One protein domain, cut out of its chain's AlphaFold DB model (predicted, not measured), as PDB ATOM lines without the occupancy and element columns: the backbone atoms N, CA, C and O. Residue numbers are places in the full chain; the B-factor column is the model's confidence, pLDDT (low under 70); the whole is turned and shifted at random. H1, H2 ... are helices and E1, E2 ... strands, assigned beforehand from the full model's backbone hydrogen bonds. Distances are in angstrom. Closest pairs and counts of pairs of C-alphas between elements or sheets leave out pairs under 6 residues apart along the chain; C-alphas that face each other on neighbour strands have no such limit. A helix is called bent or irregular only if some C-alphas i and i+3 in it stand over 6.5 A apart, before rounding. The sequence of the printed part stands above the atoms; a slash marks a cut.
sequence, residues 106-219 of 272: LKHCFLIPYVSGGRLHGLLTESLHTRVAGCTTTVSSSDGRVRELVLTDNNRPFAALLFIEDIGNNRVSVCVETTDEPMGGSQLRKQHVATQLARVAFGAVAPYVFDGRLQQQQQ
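AT A GLANCE: This is residues 106 to 219 of the 272 residues of an uncharacterized protein of Vitrella brassicaformis (strain CCMP3155) (UniProt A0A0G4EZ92). A five-stranded antiparallel sheet, a twisted wall, has one face covered by H1 and the long, kinked H2, its other face bare; H2 folds back on itself near residue 204. H3 lies off the sheet beyond the end of H2, and residues 182 to 189 stick out. The 114 printed residues run E1 H1 E2 E3 E4 E5 H2 H3, a mixed class, with sheet order E1 - E5 - E4 - E3 - E2. The whole is compact, radius of gyration of the C-alphas 14.3 A, and flat, spanning 41 by 38 by 21 A.

IN THESE COORDINATES: The strands are E1, residues 107 to 112, from C-alpha 107 at (-13.731, 20.789, -11.196); E5, 172 to 179, 22.8 A; E4, 159 to 166, 23.0 A; E3, 146 to 150; and E2, 137 to 140. The helices are H1, 119 to 125; H2, 187 to 210, 16.7 A; and H3, 213 to 219, ending at (-7.161, -3.457, -26.037).

HOW THE PARTS SIT: E2 E3 E4 E5 form a meander, each strand the antiparallel neighbour of the one before; N 163 and O 175 are 2.8 A apart, N 149 and O 162 2.8 A, N 139 and O 148 2.8 A. Edge strand E1 is antiparallel to E5, with N 110 and O 174 3.0 A apart. H1 and H2 are on the same face, two layers with the sheet, at heights of 9.0 A and 9.5 A. The closest C-alphas of H1 and E3 are Leu 124 and Arg 147, 6.4 A; of H2 and E4, Ala 160 and Ala 194, 6.3 A. H2 is irregular, C-alphas 201 and 204 being 9.2 A apart. H2 and H3 are close but not clearly touching, the closest C-alphas being Tyr 208 and Leu 214, 5.8 A. Every O i to N i+4 pair is within hydrogen-bond range in H1, 15 of 20 in H2 and 1 of 3 in H3, which has 2 of 4 O i to N i+3 pairs.

THE WHOLE: The C-alphas farthest apart, Asn 155 and Gln 219, are 43.6 A apart. The printed part has no cut; the link H1 to E2 is long. Mean pLDDT of the printed part is 75.0, with residues 106 to 117, 154, 180 to 191, 194 and 212 to 219 under 70.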
ATOM      1  N   LEU A 106     -12.934  22.178  -7.298       45.12
ATOM      2  CA  LEU A 106     -14.022  21.198  -7.376       45.12
ATOM      3  C   LEU A 106     -14.205  20.594  -8.775       45.12
ATOM      4  O   LEU A 106     -14.938  19.616  -8.931       45.12
ATOM      5  N   LYS A 107     -13.565  21.173  -9.795       50.81
ATOM      6  CA  LYS A 107     -13.731  20.789 -11.196       50.81
ATOM      7  C   LYS A 107     -12.854  19.585 -11.545       50.81
ATOM      8  O   LYS A 107     -11.744  19.719 -12.053       50.81
ATOM      9  N   HIS A 108     -13.383  18.388 -11.304       52.00
ATOM     10  CA  HIS A 108     -12.867  17.151 -11.888       52.00
ATOM     11  C   HIS A 108     -13.574  16.893 -13.226       52.00
ATOM     12  O   HIS A 108     -14.658  16.306 -13.277       52.00
ATOM     13  N   CYS A 109     -12.967  17.352 -14.322       53.91
ATOM     14  CA  CYS A 109     -13.492  17.091 -15.659       53.91
ATOM     15  C   CYS A 109     -12.835  15.869 -16.289       53.91
ATOM     16  O   CYS A 109     -11.611  15.762 -16.344       53.91
ATOM     17  N   PHE A 110     -13.672  14.981 -16.817       58.34
ATOM     18  CA  PHE A 110     -13.248  13.844 -17.613       58.34
ATOM     19  C   PHE A 110     -13.664  14.107 -19.056       58.34
ATOM     20  O   PHE A 110     -14.847  14.141 -19.395       58.34
ATOM     21  N   LEU A 111     -12.683  14.292 -19.935       50.47
ATOM     22  CA  LEU A 111     -12.966  14.267 -21.359       50.47
ATOM     23  C   LEU A 111     -13.139  12.808 -21.765       50.47
ATOM     24  O   LEU A 111     -12.180  12.040 -21.724       50.47
ATOM     25  N   ILE A 112     -14.353  12.422 -22.148       56.91
ATOM     26  CA  ILE A 112     -14.620  11.050 -22.565       56.91
ATOM     27  C   ILE A 112     -14.581  11.014 -24.089       56.91
ATOM     28  O   ILE A 112     -15.499  11.529 -24.739       56.91
ATOM     29  N   PRO A 113     -13.527  10.441 -24.698       53.12
ATOM     30  CA  PRO A 113     -13.512  10.257 -26.132       53.12
ATOM     31  C   PRO A 113     -14.598   9.239 -26.476       53.12
ATOM     32  O   PRO A 113     -14.455   8.057 -26.197       53.12
ATOM     33  N   TYR A 114     -15.682   9.728 -27.078       60.50
ATOM     34  CA  TYR A 114     -16.713   8.928 -27.731       60.50
ATOM     35  C   TYR A 114     -17.323   7.816 -26.854       60.50
ATOM     36  O   TYR A 114     -16.877   6.670 -26.849       60.50
ATOM     37  N   VAL A 115     -18.422   8.124 -26.164       59.62
ATOM     38  CA  VAL A 115     -19.275   7.076 -25.588       59.62
ATOM     39  C   VAL A 115     -20.255   6.608 -26.661       59.62
ATOM     40  O   VAL A 115     -21.256   7.271 -26.943       59.62
ATOM     41  N   SER A 116     -19.981   5.454 -27.263       58.53
ATOM     42  CA  SER A 116     -20.973   4.738 -28.064       58.53
ATOM     43  C   SER A 116     -22.133   4.304 -27.162       58.53
ATOM     44  O   SER A 116     -21.935   3.813 -26.055       58.53
ATOM     45  N   GLY A 117     -23.370   4.528 -27.606       66.88
ATOM     46  CA  GLY A 117     -24.564   4.135 -26.844       66.88
ATOM     47  C   GLY A 117     -25.666   5.186 -26.783       66.88
ATOM     48  O   GLY A 117     -26.698   4.934 -26.171       66.88
ATOM     49  N   GLY A 118     -25.467   6.361 -27.392       79.06
ATOM     50  CA  GLY A 118     -26.525   7.344 -27.658       79.06
ATOM     51  C   GLY A 118     -27.138   8.010 -26.425       79.06
ATOM     52  O   GLY A 118     -27.836   9.000 -26.569       79.06
ATOM     53  N   ARG A 119     -26.865   7.536 -25.207       81.19
ATOM     54  CA  ARG A 119     -27.523   8.042 -24.002       81.19
ATOM     55  C   ARG A 119     -27.017   9.407 -23.542       81.19
ATOM     56  O   ARG A 119     -27.827  10.189 -23.069       81.19
ATOM     57  N   LEU A 120     -25.730   9.731 -23.708       83.19
ATOM     58  CA  LEU A 120     -25.257  11.107 -23.475       83.19
ATOM     59  C   LEU A 120     -25.893  12.079 -24.473       83.19
ATOM     60  O   LEU A 120     -26.340  13.153 -24.091       83.19
ATOM     61  N   HIS A 121     -26.001  11.660 -25.734       84.69
ATOM     62  CA  HIS A 121     -26.718  12.419 -26.752       84.69
ATOM     63  C   HIS A 121     -28.216  12.528 -26.428       84.69
ATOM     64  O   HIS A 121     -28.796  13.595 -26.576       84.69
ATOM     65  N   GLY A 122     -28.831  11.466 -25.901       84.94
ATOM     66  CA  GLY A 122     -30.202  11.474 -25.391       84.94
ATOM     67  C   GLY A 122     -30.371  12.496 -24.275       84.94
ATOM     68  O   GLY A 122     -31.245  13.344 -24.354       84.94
ATOM     69  N   LEU A 123     -29.457  12.529 -23.302       87.12
ATOM     70  CA  LEU A 123     -29.470  13.567 -22.275       87.12
ATOM     71  C   LEU A 123     -29.308  14.975 -22.872       87.12
ATOM     72  O   LEU A 123     -29.924  15.897 -22.366       87.12
ATOM     73  N   LEU A 124     -28.543  15.187 -23.937       85.75
ATOM     74  CA  LEU A 124     -28.440  16.515 -24.560       85.75
ATOM     75  C   LEU A 124     -29.656  16.887 -25.431       85.75
ATOM     76  O   LEU A 124     -29.947  18.066 -25.596       85.75
ATOM     77  N   THR A 125     -30.380  15.903 -25.970       85.19
ATOM     78  CA  THR A 125     -31.490  16.112 -26.924       85.19
ATOM     79  C   THR A 125     -32.884  15.964 -26.315       85.19
ATOM     80  O   THR A 125     -33.868  16.416 -26.902       85.19
ATOM     81  N   GLU A 126     -32.997  15.349 -25.140       87.06
ATOM     82  CA  GLU A 126     -34.236  15.269 -24.375       87.06
ATOM     83  C   GLU A 126     -34.748  16.666 -24.004       87.06
ATOM     84  O   GLU A 126     -33.983  17.587 -23.716       87.06
ATOM     85  N   SER A 127     -36.077  16.813 -23.953       84.19
ATOM     86  CA  SER A 127     -36.700  18.073 -23.547       84.19
ATOM     87  C   SER A 127     -36.172  18.529 -22.184       84.19
ATOM     88  O   SER A 127     -36.152  17.750 -21.228       84.19
ATOM     89  N   LEU A 128     -35.835  19.819 -22.081       76.19
ATOM     90  CA  LEU A 128     -35.306  20.454 -20.868       76.19
ATOM     91  C   LEU A 128     -36.215  20.282 -19.645       76.19
ATOM     92  O   LEU A 128     -35.754  20.313 -18.508       76.19
ATOM     93  N   HIS A 129     -37.510  20.079 -19.880       78.81
ATOM     94  CA  HIS A 129     -38.517  19.884 -18.841       78.81
ATOM     95  C   HIS A 129     -38.670  18.421 -18.405       78.81
ATOM     96  O   HIS A 129     -39.365  18.136 -17.428       78.81
ATOM     97  N   THR A 130     -38.027  17.486 -19.107       82.38
ATOM     98  CA  THR A 130     -38.033  16.070 -18.739       82.38
ATOM     99  C   THR A 130     -37.060  15.865 -17.592       82.38
ATOM    100  O   THR A 130     -35.855  16.089 -17.727       82.38
ATOM    101  N   ARG A 131     -37.590  15.438 -16.443       83.19
ATOM    102  CA  ARG A 131     -36.765  15.101 -15.284       83.19
ATOM    103  C   ARG A 131     -35.850  13.931 -15.626       83.19
ATOM    104  O   ARG A 131     -36.327  12.874 -16.034       83.19
ATOM    105  N   VAL A 132     -34.555  14.107 -15.393       85.88
ATOM    106  CA  VAL A 132     -33.581  13.017 -15.468       85.88
ATOM    107  C   VAL A 132     -33.658  12.215 -14.172       85.88
ATOM    108  O   VAL A 132     -33.590  12.776 -13.078       85.88
ATOM    109  N   ALA A 133     -33.829  10.898 -14.282       85.81
ATOM    110  CA  ALA A 133     -33.903  10.024 -13.117       85.81
ATOM    111  C   ALA A 133     -32.629  10.145 -12.262       85.81
ATOM    112  O   ALA A 133     -31.515  10.031 -12.772       85.81
ATOM    113  N   GLY A 134     -32.803  10.367 -10.957       82.25
ATOM    114  CA  GLY A 134     -31.695  10.572 -10.019       82.25
ATOM    115  C   GLY A 134     -31.192  12.014  -9.916       82.25
ATOM    116  O   GLY A 134     -30.324  12.272  -9.090       82.25
ATOM    117  N   CYS A 135     -31.749  12.952 -10.689       86.50
ATOM    118  CA  CYS A 135     -31.450  14.377 -10.574       86.50
ATOM    119  C   CYS A 135     -32.588  15.106  -9.852       86.50
ATOM    120  O   CYS A 135     -33.769  14.820 -10.063       86.50
ATOM    121  N   THR A 136     -32.241  16.075  -9.013       84.81
ATOM    122  CA  THR A 136     -33.212  16.919  -8.304       84.81
ATOM    123  C   THR A 136     -33.629  18.114  -9.144       84.81
ATOM    124  O   THR A 136     -34.798  18.495  -9.136       84.81
ATOM    125  N   THR A 137     -32.684  18.676  -9.901       84.56
ATOM    126  CA  THR A 137     -32.893  19.809 -10.805       84.56
ATOM    127  C   THR A 137     -32.087  19.609 -12.083       84.56
ATOM    128  O   THR A 137     -31.033  18.973 -12.091       84.56
ATOM    129  N   THR A 138     -32.595  20.151 -13.184       84.56
ATOM    130  CA  THR A 138     -31.924  20.155 -14.480       84.56
ATOM    131  C   THR A 138     -31.965  21.567 -15.038       84.56
ATOM    132  O   THR A 138     -33.024  22.191 -15.054       84.56
ATOM    133  N   VAL A 139     -30.810  22.060 -15.468       82.31
ATOM    134  CA  VAL A 139     -30.634  23.355 -16.122       82.31
ATOM    135  C   VAL A 139     -29.952  23.099 -17.460       82.31
ATOM    136  O   VAL A 139     -29.115  22.210 -17.577       82.31
ATOM    137  N   SER A 140     -30.316  23.854 -18.486       83.56
ATOM    138  CA  SER A 140     -29.677  23.757 -19.795       83.56
ATOM    139  C   SER A 140     -29.477  25.133 -20.392       83.56
ATOM    140  O   SER A 140     -30.270  26.045 -20.150       83.56
ATOM    141  N   SER A 141     -28.414  25.256 -21.180       81.12
ATOM    142  CA  SER A 141     -28.131  26.451 -21.967       81.12
ATOM    143  C   SER A 141     -29.132  26.595 -23.116       81.12
ATOM    144  O   SER A 141     -29.679  25.610 -23.618       81.12
ATOM    145  N   SER A 142     -29.366  27.837 -23.547       72.44
ATOM    146  CA  SER A 142     -30.288  28.176 -24.636       72.44
ATOM    147  C   SER A 142     -29.865  27.612 -25.994       72.44
ATOM    148  O   SER A 142     -30.711  27.442 -26.869       72.44
ATOM    149  N   ASP A 143     -28.583  27.299 -26.171       83.06
ATOM    150  CA  ASP A 143     -28.049  26.681 -27.387       83.06
ATOM    151  C   ASP A 143     -28.193  25.149 -27.413       83.06
ATOM    152  O   ASP A 143     -27.858  24.522 -28.418       83.06
ATOM    153  N   GLY A 144     -28.679  24.537 -26.323       83.06
ATOM    154  CA  GLY A 144     -28.861  23.088 -26.191       83.06
ATOM    155  C   GLY A 144     -27.559  22.282 -26.131       83.06
ATOM    156  O   GLY A 144     -27.610  21.059 -26.040       83.06
ATOM    157  N   ARG A 145     -26.392  22.939 -26.164       88.44
ATOM    158  CA  ARG A 145     -25.086  22.261 -26.140       88.44
ATOM    159  C   ARG A 145     -24.647  21.899 -24.737       88.44
ATOM    160  O   ARG A 145     -23.852  20.982 -24.572       88.44
ATOM    161  N   VAL A 146     -25.168  22.606 -23.740       89.69
ATOM    162  CA  VAL A 146     -24.807  22.417 -22.338       89.69
ATOM    163  C   VAL A 146     -26.022  21.975 -21.532       89.69
ATOM    164  O   VAL A 146     -27.087  22.599 -21.581       89.69
ATOM    165  N   ARG A 147     -25.841  20.915 -20.742       90.00
ATOM    166  CA  ARG A 147     -26.809  20.439 -19.753       90.00
ATOM    167  C   ARG A 147     -26.131  20.262 -18.401       90.00
ATOM    168  O   ARG A 147     -25.165  19.520 -18.264       90.00
ATOM    169  N   GLU A 148     -26.688  20.925 -17.401       91.06
ATOM    170  CA  GLU A 148     -26.307  20.836 -16.001       91.06
ATOM    171  C   GLU A 148     -27.364  20.046 -15.226       91.06
ATOM    172  O   GLU A 148     -28.560  20.348 -15.234       91.06
ATOM    173  N   LEU A 149     -26.921  18.999 -14.546       89.31
ATOM    174  CA  LEU A 149     -27.758  18.099 -13.771       89.31
ATOM    175  C   LEU A 149     -27.342  18.183 -12.306       89.31
ATOM    176  O   LEU A 149     -26.231  17.804 -11.944       89.31
ATOM    177  N   VAL A 150     -28.239  18.661 -11.449       87.56
ATOM    178  CA  VAL A 150     -28.013  18.685 -10.002       87.56
ATOM    179  C   VAL A 150     -28.438  17.329  -9.442       87.56
ATOM    180  O   VAL A 150     -29.607  16.952  -9.522       87.56
ATOM    181  N   LEU A 151     -27.478  16.568  -8.921       85.75
ATOM    182  CA  LEU A 151     -27.644  15.177  -8.479       85.75
ATOM    183  C   LEU A 151     -28.112  15.059  -7.022       85.75
ATOM    184  O   LEU A 151     -28.609  14.020  -6.596       85.75
ATOM    185  N   THR A 152     -27.928  16.108  -6.232       83.31
ATOM    186  CA  THR A 152     -28.255  16.152  -4.800       83.31
ATOM    187  C   THR A 152     -29.419  17.091  -4.551       83.31
ATOM    188  O   THR A 152     -29.605  18.060  -5.282       83.31
ATOM    189  N   ASP A 153     -30.216  16.834  -3.517       76.62
ATOM    190  CA  ASP A 153     -31.207  17.826  -3.097       76.62
ATOM    191  C   ASP A 153     -30.530  19.016  -2.400       76.62
ATOM    192  O   ASP A 153     -29.396  18.923  -1.927       76.62
ATOM    193  N   ASN A 154     -31.241  20.141  -2.335       67.12
ATOM    194  CA  ASN A 154     -30.771  21.348  -1.651       67.12
ATOM    195  C   ASN A 154     -30.810  21.228  -0.114       67.12
ATOM    196  O   ASN A 154     -30.439  22.172   0.574       67.12
ATOM    197  N   ASN A 155     -31.268  20.099   0.432       73.88
ATOM    198  CA  ASN A 155     -31.283  19.830   1.870       73.88
ATOM    199  C   ASN A 155     -29.988  19.143   2.331       73.88
ATOM    200  O   ASN A 155     -29.849  18.819   3.512       73.88
ATOM    201  N   ARG A 156     -29.042  18.889   1.419       71.69
ATOM    202  CA  ARG A 156     -27.746  18.291   1.733       71.69
ATOM    203  C   ARG A 156     -26.669  19.379   1.822       71.69
ATOM    204  O   ARG A 156     -26.645  20.274   0.983       71.69
ATOM    205  N   PRO A 157     -25.722  19.276   2.772       74.56
ATOM    206  CA  PRO A 157     -24.593  20.211   2.882       74.56
ATOM    207  C   PRO A 157     -23.587  20.075   1.725       74.56
ATOM    208  O   PRO A 157     -22.668  20.879   1.600       74.56
ATOM    209  N   PHE A 158     -23.748  19.052   0.881       78.12
ATOM    210  CA  PHE A 158     -22.956  18.839  -0.321       78.12
ATOM    211  C   PHE A 158     -23.864  18.911  -1.551       78.12
ATOM    212  O   PHE A 158     -24.895  18.237  -1.602       78.12
ATOM    213  N   ALA A 159     -23.462  19.697  -2.547       79.06
ATOM    214  CA  ALA A 159     -24.080  19.704  -3.859       79.06
ATOM    215  C   ALA A 159     -23.224  18.870  -4.814       79.06
ATOM    216  O   ALA A 159     -22.016  19.064  -4.855       79.06
ATOM    217  N   ALA A 160     -23.813  17.959  -5.582       83.38
ATOM    218  CA  ALA A 160     -23.139  17.332  -6.717       83.38
ATOM    219  C   ALA A 160     -23.810  17.805  -8.007       83.38
ATOM    220  O   ALA A 160     -25.019  17.650  -8.180       83.38
ATOM    221  N   LEU A 161     -23.021  18.400  -8.890       86.50
ATOM    222  CA  LEU A 161     -23.428  18.893 -10.191       86.50
ATOM    223  C   LEU A 161     -22.741  18.060 -11.262       86.50
ATOM    224  O   LEU A 161     -21.575  17.689 -11.153       86.50
ATOM    225  N   LEU A 162     -23.483  17.777 -12.314       86.75
ATOM    226  CA  LEU A 162     -22.992  17.084 -13.478       86.75
ATOM    227  C   LEU A 162     -23.176  17.980 -14.695       86.75
ATOM    228  O   LEU A 162     -24.296  18.299 -15.075       86.75
ATOM    229  N   PHE A 163     -22.065  18.367 -15.296       90.00
ATOM    230  CA  PHE A 163     -21.993  19.215 -16.471       90.00
ATOM    231  C   PHE A 163     -21.726  18.347 -17.698       90.00
ATOM    232  O   PHE A 163     -20.779  17.559 -17.717       90.00
ATOM    233  N   ILE A 164     -22.576  18.472 -18.710       90.25
ATOM    234  CA  ILE A 164     -22.466  17.768 -19.984       90.25
ATOM    235  C   ILE A 164     -22.422  18.827 -21.077       90.25
ATOM    236  O   ILE A 164     -23.338  19.642 -21.170       90.25
ATOM    237  N   GLU A 165     -21.391  18.795 -21.909       92.19
ATOM    238  CA  GLU A 165     -21.202  19.748 -23.000       92.19
ATOM    239  C   GLU A 165     -20.921  19.017 -24.312       92.19
ATOM    240  O   GLU A 165     -19.993  18.211 -24.404       92.19
ATOM    241  N   ASP A 166     -21.719  19.303 -25.336       89.44
ATOM    242  CA  ASP A 166     -21.422  18.935 -26.716       89.44
ATOM    243  C   ASP A 166     -20.316  19.847 -27.260       89.44
ATOM    244  O   ASP A 166     -20.545  21.014 -27.583       89.44
ATOM    245  N   ILE A 167     -19.111  19.296 -27.378       90.12
ATOM    246  CA  ILE A 167     -17.940  20.002 -27.916       90.12
ATOM    247  C   ILE A 167     -17.774  19.768 -29.430       90.12
ATOM    248  O   ILE A 167     -16.715  20.041 -30.000       90.12
ATOM    249  N   GLY A 168     -18.806  19.242 -30.097       88.56
ATOM    250  CA  GLY A 168     -18.818  18.939 -31.522       88.56
ATOM    251  C   GLY A 168     -18.058  17.661 -31.882       88.56
ATOM    252  O   GLY A 168     -17.515  16.949 -31.039       88.56
ATOM    253  N   ASN A 169     -18.015  17.337 -33.179       87.94
ATOM    254  CA  ASN A 169     -17.323  16.151 -33.710       87.94
ATOM    255  C   ASN A 169     -17.738  14.827 -33.037       87.94
ATOM    256  O   ASN A 169     -16.913  13.923 -32.882       87.94
ATOM    257  N   ASN A 170     -19.009  14.709 -32.632       83.81
ATOM    258  CA  ASN A 170     -19.539  13.574 -31.867       83.81
ATOM    259  C   ASN A 170     -18.798  13.338 -30.537       83.81
ATOM    260  O   ASN A 170     -18.660  12.195 -30.090       83.81
ATOM    261  N   ARG A 171     -18.274  14.403 -29.923       84.00
ATOM    262  CA  ARG A 171     -17.588  14.359 -28.634       84.00
ATOM    263  C   ARG A 171     -18.395  15.118 -27.598       84.00
ATOM    264  O   ARG A 171     -18.956  16.172 -27.871       84.00
ATOM    265  N   VAL A 172     -18.402  14.572 -26.391       84.69
ATOM    266  CA  VAL A 172     -19.084  15.160 -25.244       84.69
ATOM    267  C   VAL A 172     -18.072  15.288 -24.116       84.69
ATOM    268  O   VAL A 172     -17.363  14.332 -23.796       84.69
ATOM    269  N   SER A 173     -17.990  16.476 -23.533       85.31
ATOM    270  CA  SER A 173     -17.252  16.735 -22.304       85.31
ATOM    271  C   SER A 173     -18.177  16.483 -21.119       85.31
ATOM    272  O   SER A 173     -19.326  16.925 -21.115       85.31
ATOM    273  N   VAL A 174     -17.695  15.735 -20.129       84.31
ATOM    274  CA  VAL A 174     -18.460  15.408 -18.927       84.31
ATOM    275  C   VAL A 174     -17.655  15.827 -17.706       84.31
ATOM    276  O   VAL A 174     -16.545  15.351 -17.474       84.31
ATOM    277  N   CYS A 175     -18.221  16.704 -16.889       86.19
ATOM    278  CA  CYS A 175     -17.584  17.167 -15.668       86.19
ATOM    279  C   CYS A 175     -18.482  16.894 -14.468       86.19
ATOM    280  O   CYS A 175     -19.674  17.184 -14.504       86.19
ATOM    281  N   VAL A 176     -17.917  16.318 -13.408       81.00
ATOM    282  CA  VAL A 176     -18.622  16.138 -12.136       81.00
ATOM    283  C   VAL A 176     -18.015  17.126 -11.154       81.00
ATOM    284  O   VAL A 176     -16.832  17.039 -10.834       81.00
ATOM    285  N   GLU A 177     -18.828  18.063 -10.688       83.50
ATOM    286  CA  GLU A 177     -18.446  19.041  -9.677       83.50
ATOM    287  C   GLU A 177     -19.151  18.699  -8.367       83.50
ATOM    288  O   GLU A 177     -20.321  18.319  -8.348       83.50
ATOM    289  N   THR A 178     -18.453  18.824  -7.246       79.75
ATOM    290  CA  THR A 178     -19.045  18.594  -5.923       79.75
ATOM    291  C   THR A 178     -18.712  19.759  -5.019       79.75
ATOM    292  O   THR A 178     -17.542  20.072  -4.897       79.75
ATOM    293  N   THR A 179     -19.668  20.400  -4.352       72.69
ATOM    294  CA  THR A 179     -19.354  21.426  -3.353       72.69
ATOM    295  C   THR A 179     -19.035  20.769  -2.019       72.69
ATOM    296  O   THR A 179     -19.894  20.143  -1.399       72.69
ATOM    297  N   ASP A 180     -17.798  20.938  -1.571       61.72
ATOM    298  CA  ASP A 180     -17.346  20.494  -0.260       61.72
ATOM    299  C   ASP A 180     -17.620  21.544   0.824       61.72
ATOM    300  O   ASP A 180     -17.394  22.740   0.618       61.72
ATOM    301  N   GLU A 181     -18.016  21.094   2.019       54.62
ATOM    302  CA  GLU A 181     -17.811  21.896   3.227       54.62
ATOM    303  C   GLU A 181     -16.306  22.004   3.524       54.62
ATOM    304  O   GLU A 181     -15.574  21.006   3.410       54.62
ATOM    305  N   PRO A 182     -15.821  23.189   3.935       45.81
ATOM    306  CA  PRO A 182     -14.422  23.388   4.264       45.81
ATOM    307  C   PRO A 182     -14.121  22.740   5.620       45.81
ATOM    308  O   PRO A 182     -14.114  23.453   6.609       45.81
ATOM    309  N   MET A 183     -13.907  21.415   5.709       44.06
ATOM    310  CA  MET A 183     -13.318  20.789   6.910       44.06
ATOM    311  C   MET A 183     -12.913  19.300   6.764       44.06
ATOM    312  O   MET A 183     -13.722  18.431   6.447       44.06
ATOM    313  N   GLY A 184     -11.637  19.015   7.064       52.09
ATOM    314  CA  GLY A 184     -11.115  17.905   7.894       52.09
ATOM    315  C   GLY A 184     -11.325  16.417   7.546       52.09
ATOM    316  O   GLY A 184     -10.690  15.583   8.186       52.09
ATOM    317  N   GLY A 185     -12.189  16.045   6.599       55.78
ATOM    318  CA  GLY A 185     -12.490  14.640   6.262       55.78
ATOM    319  C   GLY A 185     -11.756  14.112   5.022       55.78
ATOM    320  O   GLY A 185     -11.444  14.878   4.113       55.78
ATOM    321  N   SER A 186     -11.508  12.794   4.943       58.78
ATOM    322  CA  SER A 186     -10.779  12.197   3.811       58.78
ATOM    323  C   SER A 186     -11.538  12.344   2.480       58.78
ATOM    324  O   SER A 186     -12.646  11.837   2.298       58.78
ATOM    325  N   GLN A 187     -10.901  13.028   1.531       58.44
ATOM    326  CA  GLN A 187     -11.405  13.360   0.190       58.44
ATOM    327  C   GLN A 187     -11.903  12.125  -0.597       58.44
ATOM    328  O   GLN A 187     -12.898  12.197  -1.319       58.44
ATOM    329  N   LEU A 188     -11.295  10.956  -0.360       58.88
ATOM    330  CA  LEU A 188     -11.648   9.666  -0.974       58.88
ATOM    331  C   LEU A 188     -13.090   9.211  -0.702       58.88
ATOM    332  O   LEU A 188     -13.767   8.715  -1.602       58.88
ATOM    333  N   ARG A 189     -13.601   9.379   0.528       59.16
ATOM    334  CA  ARG A 189     -14.971   8.936   0.861       59.16
ATOM    335  C   ARG A 189     -16.026   9.739   0.103       59.16
ATOM    336  O   ARG A 189     -17.082   9.208  -0.227       59.16
ATOM    337  N   LYS A 190     -15.734  11.006  -0.183       60.28
ATOM    338  CA  LYS A 190     -16.658  11.933  -0.839       60.28
ATOM    339  C   LYS A 190     -16.729  11.703  -2.344       60.28
ATOM    340  O   LYS A 190     -17.828  11.656  -2.895       60.28
ATOM    341  N   GLN A 191     -15.579  11.445  -2.973       65.12
ATOM    342  CA  GLN A 191     -15.509  11.016  -4.373       65.12
ATOM    343  C   GLN A 191     -16.388   9.782  -4.611       65.12
ATOM    344  O   GLN A 191     -17.195   9.775  -5.533       65.12
ATOM    345  N   HIS A 192     -16.350   8.796  -3.708       72.38
ATOM    346  CA  HIS A 192     -17.216   7.618  -3.793       72.38
ATOM    347  C   HIS A 192     -18.717   7.948  -3.805       72.38
ATOM    348  O   HIS A 192     -19.453   7.375  -4.609       72.38
ATOM    349  N   VAL A 193     -19.185   8.862  -2.948       71.38
ATOM    350  CA  VAL A 193     -20.611   9.240  -2.880       71.38
ATOM    351  C   VAL A 193     -21.046   9.966  -4.153       71.38
ATOM    352  O   VAL A 193     -22.074   9.622  -4.736       71.38
ATOM    353  N   ALA A 194     -20.250  10.927  -4.623       68.25
ATOM    354  CA  ALA A 194     -20.541  11.657  -5.853       68.25
ATOM    355  C   ALA A 194     -20.541  10.733  -7.076       68.25
ATOM    356  O   ALA A 194     -21.467  10.776  -7.884       68.25
ATOM    357  N   THR A 195     -19.563   9.829  -7.168       75.38
ATOM    358  CA  THR A 195     -19.523   8.796  -8.203       75.38
ATOM    359  C   THR A 195     -20.746   7.884  -8.130       75.38
ATOM    360  O   THR A 195     -21.314   7.568  -9.170       75.38
ATOM    361  N   GLN A 196     -21.206   7.473  -6.944       79.44
ATOM    362  CA  GLN A 196     -22.421   6.658  -6.820       79.44
ATOM    363  C   GLN A 196     -23.680   7.398  -7.290       79.44
ATOM    364  O   GLN A 196     -24.478   6.818  -8.024       79.44
ATOM    365  N   LEU A 197     -23.842   8.673  -6.931       75.94
ATOM    366  CA  LEU A 197     -24.972   9.485  -7.395       75.94
ATOM    367  C   LEU A 197     -24.927   9.699  -8.910       75.94
ATOM    368  O   LEU A 197     -25.918   9.485  -9.607       75.94
ATOM    369  N   ALA A 198     -23.753  10.038  -9.440       74.88
ATOM    370  CA  ALA A 198     -23.570  10.218 -10.869       74.88
ATOM    371  C   ALA A 198     -23.780   8.899 -11.633       74.88
ATOM    372  O   ALA A 198     -24.348   8.907 -12.723       74.88
ATOM    373  N   ARG A 199     -23.428   7.744 -11.046       82.75
ATOM    374  CA  ARG A 199     -23.740   6.426 -11.622       82.75
ATOM    375  C   ARG A 199     -25.235   6.207 -11.818       82.75
ATOM    376  O   ARG A 199     -25.610   5.611 -12.822       82.75
ATOM    377  N   VAL A 200     -26.086   6.698 -10.918       81.00
ATOM    378  CA  VAL A 200     -27.545   6.597 -11.079       81.00
ATOM    379  C   VAL A 200     -28.006   7.423 -12.282       81.00
ATOM    380  O   VAL A 200     -28.678   6.884 -13.164       81.00
ATOM    381  N   ALA A 201     -27.569   8.683 -12.379       75.56
ATOM    382  CA  ALA A 201     -27.920   9.563 -13.497       75.56
ATOM    383  C   ALA A 201     -27.415   9.025 -14.850       75.56
ATOM    384  O   ALA A 201     -28.140   9.034 -15.849       75.56
ATOM    385  N   PHE A 202     -26.203   8.461 -14.878       76.19
ATOM    386  CA  PHE A 202     -25.618   7.843 -16.070       76.19
ATOM    387  C   PHE A 202     -26.095   6.417 -16.347       76.19
ATOM    388  O   PHE A 202     -25.896   5.931 -17.460       76.19
ATOM    389  N   GLY A 203     -26.748   5.735 -15.397       84.25
ATOM    390  CA  GLY A 203     -27.203   4.333 -15.447       84.25
ATOM    391  C   GLY A 203     -26.268   3.400 -16.234       84.25
ATOM    392  O   GLY A 203     -25.097   3.284 -15.901       84.25
ATOM    393  N   ALA A 204     -26.754   2.789 -17.321       81.38
ATOM    394  CA  ALA A 204     -25.977   1.901 -18.197       81.38
ATOM    395  C   ALA A 204     -24.661   2.489 -18.752       81.38
ATOM    396  O   ALA A 204     -23.757   1.727 -19.076       81.38
ATOM    397  N   VAL A 205     -24.523   3.817 -18.856       74.88
ATOM    398  CA  VAL A 205     -23.291   4.460 -19.347       74.88
ATOM    399  C   VAL A 205     -22.247   4.628 -18.238       74.88
ATOM    400  O   VAL A 205     -21.058   4.787 -18.506       74.88
ATOM    401  N   ALA A 206     -22.666   4.557 -16.978       81.19
ATOM    402  CA  ALA A 206     -21.812   4.890 -15.854       81.19
ATOM    403  C   ALA A 206     -20.525   4.051 -15.741       81.19
ATOM    404  O   ALA A 206     -19.489   4.638 -15.424       81.19
ATOM    405  N   PRO A 207     -20.519   2.732 -16.029       79.44
ATOM    406  CA  PRO A 207     -19.281   1.956 -16.011       79.44
ATOM    407  C   PRO A 207     -18.240   2.447 -17.025       79.44
ATOM    408  O   PRO A 207     -17.045   2.391 -16.765       79.44
ATOM    409  N   TYR A 208     -18.660   2.983 -18.172       77.19
ATOM    410  CA  TYR A 208     -17.718   3.523 -19.157       77.19
ATOM    411  C   TYR A 208     -17.097   4.841 -18.692       77.19
ATOM    412  O   TYR A 208     -15.924   5.088 -18.955       77.19
ATOM    413  N   VAL A 209     -17.878   5.658 -17.978       74.62
ATOM    414  CA  VAL A 209     -17.461   6.969 -17.462       74.62
ATOM    415  C   VAL A 209     -16.519   6.827 -16.270       74.62
ATOM    416  O   VAL A 209     -15.491   7.492 -16.220       74.62
ATOM    417  N   PHE A 210     -16.862   5.966 -15.308       80.44
ATOM    418  CA  PHE A 210     -16.147   5.890 -14.030       80.44
ATOM    419  C   PHE A 210     -15.157   4.731 -13.928       80.44
ATOM    420  O   PHE A 210     -14.213   4.837 -13.154       80.44
ATOM    421  N   ASP A 211     -15.357   3.642 -14.678       80.56
ATOM    422  CA  ASP A 211     -14.493   2.453 -14.613       80.56
ATOM    423  C   ASP A 211     -13.550   2.340 -15.824       80.56
ATOM    424  O   ASP A 211     -12.826   1.356 -15.947       80.56
ATOM    425  N   GLY A 212     -13.573   3.308 -16.753       69.81
ATOM    426  CA  GLY A 212     -12.667   3.345 -17.908       69.81
ATOM    427  C   GLY A 212     -12.810   2.167 -18.885       69.81
ATOM    428  O   GLY A 212     -11.934   1.951 -19.721       69.81
ATOM    429  N   ARG A 213     -13.908   1.397 -18.821       65.25
ATOM    430  CA  ARG A 213     -14.064   0.120 -19.554       65.25
ATOM    431  C   ARG A 213     -14.021   0.214 -21.085       65.25
ATOM    432  O   ARG A 213     -13.874  -0.814 -21.739       65.25
ATOM    433  N   LEU A 214     -14.106   1.414 -21.667       59.88
ATOM    434  CA  LEU A 214     -13.880   1.624 -23.105       59.88
ATOM    435  C   LEU A 214     -12.448   1.256 -23.533       59.88
ATOM    436  O   LEU A 214     -12.265   0.770 -24.644       59.88
ATOM    437  N   GLN A 215     -11.450   1.427 -22.658       57.31
ATOM    438  CA  GLN A 215     -10.060   1.089 -22.987       57.31
ATOM    439  C   GLN A 215      -9.817  -0.426 -23.012       57.31
ATOM    440  O   GLN A 215      -9.191  -0.915 -23.947       57.31
ATOM    441  N   GLN A 216     -10.369  -1.183 -22.056       58.81
ATOM    442  CA  GLN A 216     -10.159  -2.639 -21.979       58.81
ATOM    443  C   GLN A 216     -10.705  -3.381 -23.204       58.81
ATOM    444  O   GLN A 216     -10.018  -4.217 -23.776       58.81
ATOM    445  N   GLN A 217     -11.908  -3.029 -23.665       58.00
ATOM    446  CA  GLN A 217     -12.526  -3.722 -24.800       58.00
ATOM    447  C   GLN A 217     -11.842  -3.405 -26.142       58.00
ATOM    448  O   GLN A 217     -11.921  -4.188 -27.090       58.00
ATOM    449  N   GLN A 218     -11.178  -2.249 -26.242       58.81
ATOM    450  CA  GLN A 218     -10.390  -1.888 -27.416       58.81
ATOM    451  C   GLN A 218      -9.024  -2.585 -27.407       58.81
ATOM    452  O   GLN A 218      -8.585  -3.057 -28.451       58.81
ATOM    453  N   GLN A 219      -8.417  -2.733 -26.227       59.62
ATOM    454  CA  GLN A 219      -7.161  -3.457 -26.037       59.62
ATOM    455  C   GLN A 219      -7.312  -4.961 -26.328       59.62
ATOM    456  O   GLN A 219      -6.500  -5.522 -27.055       59.62
TER     457      GLN A 219